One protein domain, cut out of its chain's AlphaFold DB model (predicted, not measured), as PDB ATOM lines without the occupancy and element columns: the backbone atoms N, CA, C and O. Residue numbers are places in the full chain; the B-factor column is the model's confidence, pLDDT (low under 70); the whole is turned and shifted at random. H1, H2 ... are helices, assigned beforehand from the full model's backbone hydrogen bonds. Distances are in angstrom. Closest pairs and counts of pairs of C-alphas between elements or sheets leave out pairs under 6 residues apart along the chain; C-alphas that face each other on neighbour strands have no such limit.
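AT A GLANCE: This is residues 88 to 147 of the 275 residues of an uncharacterized protein of Planctomycetales bacterium 10988 (UniProt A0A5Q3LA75). H1 and H2 cluster with the start of H3, whose far end sticks out from residue 128. Residues 131 to 139 fold back from there to H4, off to one side and in contact with no other helix. The printed part has 60 residues with four named helices, H1 to H4 in order, and no named strand: all helix, compact, radius of gyration of the C-alphas 11.3 A, spans 33 by 24 by 19 A.

IN THESE COORDINATES: H1 is residues 93 to 98, from C-alpha 93 at (5.443, -17.442, 33.894). H2, residues 105 to 115, is 15.3 A long, and H3, residues 119 to 130, 16.6 A. H4, residues 140 to 147, ends at C-alpha 147 at (9.705, -10.207, 23.161).

HOW THE PARTS SIT: H1 and H2 only just touch, with 3 pairs of C-alphas within 8 A, closest His 95 and Leu 109 at 7.3 A. H3 touches H2 with residues 122 to 126 alone, at a steep tilt of 62 degrees, opposite ways; the C-alphas of Ala 112 and Met 122 are closest, 6.2 A. Every O i to N i+4 pair is within hydrogen-bond range in H1, H2 and H3; in H4, 3 of 4.

THE WHOLE: The printed part has no cut and no long link. Residues 131 to 147 have pLDDT under 70.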
ATOM      1  N   TYR A  88       9.063 -23.620  42.291       91.69
ATOM      2  CA  TYR A  88       9.818 -22.374  42.264       91.69
ATOM      3  C   TYR A  88       8.954 -21.241  42.833       91.69
ATOM      4  O   TYR A  88       8.243 -20.542  42.111       91.69
ATOM      5  N   GLU A  89       8.978 -21.088  44.156       88.50
ATOM      6  CA  GLU A  89       8.246 -20.021  44.841       88.50
ATOM      7  C   GLU A  89       8.744 -18.637  44.383       88.50
ATOM      8  O   GLU A  89       9.936 -18.442  44.131       88.50
ATOM      9  N   GLY A  90       7.817 -17.688  44.225       83.69
ATOM     10  CA  GLY A  90       8.106 -16.315  43.797       83.69
ATOM     11  C   GLY A  90       8.342 -16.094  42.294       83.69
ATOM     12  O   GLY A  90       8.501 -14.942  41.904       83.69
ATOM     13  N   LEU A  91       8.348 -17.133  41.445       88.06
ATOM     14  CA  LEU A  91       8.558 -16.965  39.997       88.06
ATOM     15  C   LEU A  91       7.259 -16.805  39.197       88.06
ATOM     16  O   LEU A  91       6.275 -17.523  39.401       88.06
ATOM     17  N   TYR A  92       7.298 -15.914  38.205       86.44
ATOM     18  CA  TYR A  92       6.218 -15.693  37.245       86.44
ATOM     19  C   TYR A  92       6.422 -16.535  35.981       86.44
ATOM     20  O   TYR A  92       7.515 -17.026  35.711       86.44
ATOM     21  N   TRP A  93       5.369 -16.700  35.168       89.31
ATOM     22  CA  TRP A  93       5.443 -17.442  33.894       89.31
ATOM     23  C   TRP A  93       6.564 -16.923  32.977       89.31
ATOM     24  O   TRP A  93       7.237 -17.709  32.311       89.31
ATOM     25  N   SER A  94       6.803 -15.612  33.003       84.06
ATOM     26  CA  SER A  94       7.800 -14.909  32.199       84.06
ATOM     27  C   SER A  94       9.245 -15.367  32.477       84.06
ATOM     28  O   SER A  94      10.027 -15.476  31.535       84.06
ATOM     29  N   HIS A  95       9.588 -15.775  33.711       87.38
ATOM     30  CA  HIS A  95      10.882 -16.413  34.015       87.38
ATOM     31  C   HIS A  95      11.087 -17.715  33.232       87.38
ATOM     32  O   HIS A  95      12.149 -17.939  32.658       87.38
ATOM     33  N   PHE A  96      10.058 -18.560  33.167       92.38
ATOM     34  CA  PHE A  96      10.103 -19.840  32.451       92.38
ATOM     35  C   PHE A  96      10.038 -19.658  30.932       92.38
ATOM     36  O   PHE A  96      10.601 -20.464  30.198       92.38
ATOM     37  N   ALA A  97       9.393 -18.591  30.452       87.81
ATOM     38  CA  ALA A  97       9.445 -18.196  29.049       87.81
ATOM     39  C   ALA A  97      10.850 -17.724  28.641       87.81
ATOM     40  O   ALA A  97      11.352 -18.143  27.603       87.81
ATOM     41  N   ALA A  98      11.514 -16.923  29.479       86.38
ATOM     42  CA  ALA A  98      12.877 -16.454  29.234       86.38
ATOM     43  C   ALA A  98      13.940 -17.564  29.339       86.38
ATOM     44  O   ALA A  98      14.985 -17.454  28.699       86.38
ATOM     45  N   ALA A  99      13.672 -18.613  30.124       91.75
ATOM     46  CA  ALA A  99      14.529 -19.790  30.292       91.75
ATOM     47  C   ALA A  99      14.121 -20.995  29.418       91.75
ATOM     48  O   ALA A  99      14.638 -22.094  29.612       91.75
ATOM     49  N   LEU A 100      13.183 -20.821  28.479       90.31
ATOM     50  CA  LEU A 100      12.585 -21.920  27.718       90.31
ATOM     51  C   LEU A 100      13.617 -22.717  26.915       90.31
ATOM     52  O   LEU A 100      13.692 -23.940  27.021       90.31
ATOM     53  N   ASP A 101      14.429 -22.003  26.146       87.88
ATOM     54  CA  ASP A 101      15.416 -22.564  25.228       87.88
ATOM     55  C   ASP A 101      16.820 -22.673  25.890       87.88
ATOM     56  O   ASP A 101      17.847 -22.618  25.216       87.88
ATOM     57  N   TRP A 102      16.888 -22.804  27.228       91.19
ATOM     58  CA  TRP A 102      18.135 -22.971  27.999       91.19
ATOM     59  C   TRP A 102      18.334 -24.425  28.461       91.19
ATOM     60  O   TRP A 102      17.511 -24.968  29.196       91.19
ATOM     61  N   GLU A 103      19.475 -25.037  28.125       89.50
ATOM     62  CA  GLU A 103      19.838 -26.400  28.575       89.50
ATOM     63  C   GLU A 103      19.958 -26.531  30.108       89.50
ATOM     64  O   GLU A 103      19.784 -27.607  30.673       89.50
ATOM     65  N   ASP A 104      20.252 -25.419  30.782       91.81
ATOM     66  CA  ASP A 104      20.508 -25.278  32.216       91.81
ATOM     67  C   ASP A 104      19.377 -24.533  32.960       91.81
ATOM     68  O   ASP A 104      19.580 -24.023  34.065       91.81
ATOM     69  N   ALA A 105      18.171 -24.483  32.376       93.50
ATOM     70  CA  ALA A 105      17.016 -23.737  32.891       93.50
ATOM     71  C   ALA A 105      16.718 -23.977  34.382       93.50
ATOM     72  O   ALA A 105      16.588 -23.012  35.136       93.50
ATOM     73  N   ASP A 106      16.652 -25.237  34.835       93.69
ATOM     74  CA  ASP A 106      16.327 -25.573  36.233       93.69
ATOM     75  C   ASP A 106      17.327 -24.969  37.239       93.69
ATOM     76  O   ASP A 106      16.935 -24.574  38.336       93.69
ATOM     77  N   PHE A 107      18.608 -24.838  36.876       94.50
ATOM     78  CA  PHE A 107      19.619 -24.221  37.745       94.50
ATOM     79  C   PHE A 107      19.366 -22.717  37.914       94.50
ATOM     80  O   PHE A 107      19.377 -22.204  39.037       94.50
ATOM     81  N   TRP A 108      19.073 -22.015  36.818       94.94
ATOM     82  CA  TRP A 108      18.821 -20.572  36.838       94.94
ATOM     83  C   TRP A 108      17.467 -20.213  37.447       94.94
ATOM     84  O   TRP A 108      17.399 -19.267  38.228       94.94
ATOM     85  N   LEU A 109      16.426 -21.011  37.192       94.88
ATOM     86  CA  LEU A 109      15.124 -20.894  37.854       94.88
ATOM     87  C   LEU A 109      15.246 -21.172  39.363       94.88
ATOM     88  O   LEU A 109      14.708 -20.421  40.178       94.88
ATOM     89  N   GLN A 110      16.022 -22.185  39.768       95.69
ATOM     90  CA  GLN A 110      16.264 -22.449  41.187       95.69
ATOM     91  C   GLN A 110      17.018 -21.294  41.863       95.69
ATOM     92  O   GLN A 110      16.657 -20.912  42.980       95.69
ATOM     93  N   GLY A 111      18.019 -20.719  41.189       94.06
ATOM     94  CA  GLY A 111      18.740 -19.532  41.652       94.06
ATOM     95  C   GLY A 111      17.839 -18.298  41.756       94.06
ATOM     96  O   GLY A 111      17.859 -17.619  42.784       94.06
ATOM     97  N   ALA A 112      16.994 -18.055  40.752       93.38
ATOM     98  CA  ALA A 112      16.062 -16.933  40.728       93.38
ATOM     99  C   ALA A 112      15.019 -17.018  41.849       93.38
ATOM    100  O   ALA A 112      14.785 -16.019  42.523       93.38
ATOM    101  N   SER A 113      14.466 -18.208  42.109       93.81
ATOM    102  CA  SER A 113      13.521 -18.445  43.211       93.81
ATOM    103  C   SER A 113      14.171 -18.254  44.593       93.81
ATOM    104  O   SER A 113      13.559 -17.686  45.492       93.81
ATOM    105  N   GLN A 114      15.439 -18.649  44.767       95.44
ATOM    106  CA  GLN A 114      16.161 -18.485  46.041       95.44
ATOM    107  C   GLN A 114      16.619 -17.047  46.331       95.44
ATOM    108  O   GLN A 114      16.831 -16.704  47.493       95.44
ATOM    109  N   ASN A 115      16.817 -16.227  45.297       92.88
ATOM    110  CA  ASN A 115      17.425 -14.895  45.406       92.88
ATOM    111  C   ASN A 115      16.508 -13.763  44.899       92.88
ATOM    112  O   ASN A 115      16.966 -12.629  44.758       92.88
ATOM    113  N   SER A 116      15.242 -14.069  44.596       89.50
ATOM    114  CA  SER A 116      14.247 -13.159  44.006       89.50
ATOM    115  C   SER A 116      14.763 -12.388  42.780       89.50
ATOM    116  O   SER A 116      14.588 -11.175  42.674       89.50
ATOM    117  N   TRP A 117      15.444 -13.072  41.852       88.06
ATOM    118  CA  TRP A 117      15.968 -12.427  40.641       88.06
ATOM    119  C   TRP A 117      14.846 -12.085  39.652       88.06
ATOM    120  O   TRP A 117      14.038 -12.944  39.296       88.06
ATOM    121  N   SER A 118      14.855 -10.857  39.128       86.00
ATOM    122  CA  SER A 118      14.112 -10.512  37.910       86.00
ATOM    123  C   SER A 118      14.680 -11.254  36.695       86.00
ATOM    124  O   SER A 118      15.805 -11.765  36.726       86.00
ATOM    125  N   ILE A 119      13.931 -11.283  35.592       83.81
ATOM    126  CA  ILE A 119      14.348 -11.950  34.350       83.81
ATOM    127  C   ILE A 119      15.692 -11.408  33.850       83.81
ATOM    128  O   ILE A 119      16.588 -12.188  33.528       83.81
ATOM    129  N   SER A 120      15.878 -10.086  33.855       82.50
ATOM    130  CA  SER A 120      17.128  -9.436  33.443       82.50
ATOM    131  C   SER A 120      18.296  -9.774  34.378       82.50
ATOM    132  O   SER A 120      19.415  -9.984  33.915       82.50
ATOM    133  N   ALA A 121      18.053  -9.907  35.688       81.88
ATOM    134  CA  ALA A 121      19.073 -10.356  36.638       81.88
ATOM    135  C   ALA A 121      19.444 -11.839  36.440       81.88
ATOM    136  O   ALA A 121      20.625 -12.179  36.486       81.88
ATOM    137  N   MET A 122      18.464 -12.704  36.158       89.31
ATOM    138  CA  MET A 122      18.673 -14.122  35.846       89.31
ATOM    139  C   MET A 122      19.441 -14.307  34.525       89.31
ATOM    140  O   MET A 122      20.432 -15.038  34.494       89.31
ATOM    141  N   ARG A 123      19.047 -13.588  33.460       87.44
ATOM    142  CA  ARG A 123      19.755 -13.521  32.164       87.44
ATOM    143  C   ARG A 123      21.216 -13.092  32.353       87.44
ATOM    144  O   ARG A 123      22.115 -13.792  31.896       87.44
ATOM    145  N   ARG A 124      21.461 -12.002  33.093       85.62
ATOM    146  CA  ARG A 124      22.813 -11.485  33.372       85.62
ATOM    147  C   ARG A 124      23.667 -12.462  34.183       85.62
ATOM    148  O   ARG A 124      24.806 -12.721  33.819       85.62
ATOM    149  N   LYS A 125      23.116 -13.074  35.238       89.75
ATOM    150  CA  LYS A 125      23.837 -14.061  36.064       89.75
ATOM    151  C   LYS A 125      24.214 -15.324  35.283       89.75
ATOM    152  O   LYS A 125      25.301 -15.857  35.499       89.75
ATOM    153  N   ARG A 126      23.374 -15.748  34.331       89.12
ATOM    154  CA  ARG A 126      23.719 -16.795  33.360       89.12
ATOM    155  C   ARG A 126      24.852 -16.362  32.429       89.12
ATOM    156  O   ARG A 126      25.791 -17.129  32.244       89.12
ATOM    157  N   TRP A 127      24.802 -15.136  31.907       83.62
ATOM    158  CA  TRP A 127      25.848 -14.569  31.046       83.62
ATOM    159  C   TRP A 127      27.219 -14.533  31.738       83.62
ATOM    160  O   TRP A 127      28.175 -15.145  31.259       83.62
ATOM    161  N   GLU A 128      27.274 -13.928  32.931       87.44
ATOM    162  CA  GLU A 128      28.457 -13.879  33.805       87.44
ATOM    163  C   GLU A 128      29.055 -15.274  34.057       87.44
ATOM    164  O   GLU A 128      30.273 -15.448  34.055       87.44
ATOM    165  N   SER A 129      28.204 -16.283  34.277       85.06
ATOM    166  CA  SER A 129      28.633 -17.646  34.610       85.06
ATOM    167  C   SER A 129      29.052 -18.492  33.405       85.06
ATOM    168  O   SER A 129      29.725 -19.505  33.603       85.06
ATOM    169  N   LEU A 130      28.657 -18.119  32.186       82.19
ATOM    170  CA  LEU A 130      29.120 -18.757  30.949       82.19
ATOM    171  C   LEU A 130      30.444 -18.156  30.449       82.19
ATOM    172  O   LEU A 130      31.106 -18.766  29.612       82.19
ATOM    173  N   GLY A 131      30.852 -16.994  30.975       69.19
ATOM    174  CA  GLY A 131      32.087 -16.311  30.576       69.19
ATOM    175  C   GLY A 131      32.037 -15.731  29.160       69.19
ATOM    176  O   GLY A 131      33.085 -15.568  28.539       69.19
ATOM    177  N   LEU A 132      30.829 -15.464  28.654       67.12
ATOM    178  CA  LEU A 132      30.593 -14.812  27.366       67.12
ATOM    179  C   LEU A 132      30.951 -13.322  27.450       67.12
ATOM    180  O   LEU A 132      30.861 -12.711  28.519       67.12
ATOM    181  N   SER A 133      31.374 -12.739  26.330       52.84
ATOM    182  CA  SER A 133      31.886 -11.366  26.295       52.84
ATOM    183  C   SER A 133      30.770 -10.343  26.542       52.84
ATOM    184  O   SER A 133      29.628 -10.564  26.143       52.84
ATOM    185  N   GLU A 134      31.087  -9.186  27.134       53.69
ATOM    186  CA  GLU A 134      30.144  -8.047  27.196       53.69
ATOM    187  C   GLU A 134      29.780  -7.552  25.779       53.69
ATOM    188  O   GLU A 134      28.663  -7.115  25.538       53.69
ATOM    189  N   GLU A 135      30.694  -7.710  24.813       51.78
ATOM    190  CA  GLU A 135      30.499  -7.391  23.386       51.78
ATOM    191  C   GLU A 135      29.598  -8.392  22.633       51.78
ATOM    192  O   GLU A 135      29.204  -8.129  21.499       51.78
ATOM    193  N   GLU A 136      29.281  -9.540  23.242       52.50
ATOM    194  CA  GLU A 136      28.369 -10.556  22.696       52.50
ATOM    195  C   GLU A 136      26.995 -10.525  23.392       52.50
ATOM    196  O   GLU A 136      26.103 -11.285  23.010       52.50
ATOM    197  N   GLU A 137      26.818  -9.700  24.434       52.78
ATOM    198  CA  GLU A 137      25.571  -9.640  25.194       52.78
ATOM    199  C   GLU A 137      24.458  -9.058  24.302       52.78
ATOM    200  O   GLU A 137      24.572  -7.900  23.895       52.78
ATOM    201  N   PRO A 138      23.375  -9.813  23.994       53.25
ATOM    202  CA  PRO A 138      22.296  -9.286  23.169       53.25
ATOM    203  C   PRO A 138      21.732  -8.051  23.858       53.25
ATOM    204  O   PRO A 138      21.405  -8.090  25.052       53.25
ATOM    205  N   THR A 139      21.687  -6.951  23.111       51.69
ATOM    206  CA  THR A 139      21.405  -5.620  23.653       51.69
ATOM    207  C   THR A 139      20.037  -5.569  24.326       51.69
ATOM    208  O   THR A 139      19.175  -6.411  24.079       51.69
ATOM    209  N   GLU A 140      19.798  -4.573  25.186       47.84
ATOM    210  CA  GLU A 140      18.478  -4.405  25.814       47.84
ATOM    211  C   GLU A 140      17.376  -4.293  24.743       47.84
ATOM    212  O   GLU A 140      16.391  -5.015  24.829       47.84
ATOM    213  N   ASN A 141      17.662  -3.594  23.633       36.19
ATOM    214  CA  ASN A 141      16.807  -3.573  22.441       36.19
ATOM    215  C   ASN A 141      16.659  -4.950  21.766       36.19
ATOM    216  O   ASN A 141      15.557  -5.298  21.387       36.19
ATOM    217  N   GLU A 142      17.701  -5.774  21.589       40.94
ATOM    218  CA  GLU A 142      17.516  -7.127  21.017       40.94
ATOM    219  C   GLU A 142      16.724  -8.060  21.945       40.94
ATOM    220  O   GLU A 142      15.976  -8.918  21.481       40.94
ATOM    221  N   ARG A 143      16.860  -7.875  23.261       47.41
ATOM    222  CA  ARG A 143      16.115  -8.609  24.294       47.41
ATOM    223  C   ARG A 143      14.659  -8.171  24.386       47.41
ATOM    224  O   ARG A 143      13.819  -9.023  24.674       47.41
ATOM    225  N   GLU A 144      14.393  -6.887  24.154       43.91
ATOM    226  CA  GLU A 144      13.064  -6.322  23.941       43.91
ATOM    227  C   GLU A 144      12.499  -6.855  22.622       43.91
ATOM    228  O   GLU A 144      11.484  -7.533  22.668       43.91
ATOM    229  N   LEU A 145      13.196  -6.737  21.488       37.78
ATOM    230  CA  LEU A 145      12.766  -7.234  20.172       37.78
ATOM    231  C   LEU A 145      12.458  -8.745  20.148       37.78
ATOM    232  O   LEU A 145      11.494  -9.150  19.504       37.78
ATOM    233  N   GLU A 146      13.186  -9.591  20.887       41.59
ATOM    234  CA  GLU A 146      12.865 -11.027  21.056       41.59
ATOM    235  C   GLU A 146      11.557 -11.273  21.859       41.59
ATOM    236  O   GLU A 146      11.017 -12.383  21.895       41.59
ATOM    237  N   SER A 147      11.008 -10.227  22.482       43.28
ATOM    238  CA  SER A 147       9.705 -10.207  23.161       43.28
ATOM    239  C   SER A 147       8.635  -9.324  22.492       43.28
ATOM    240  O   SER A 147       7.461  -9.678  22.600       43.28
TER     241      SER A 147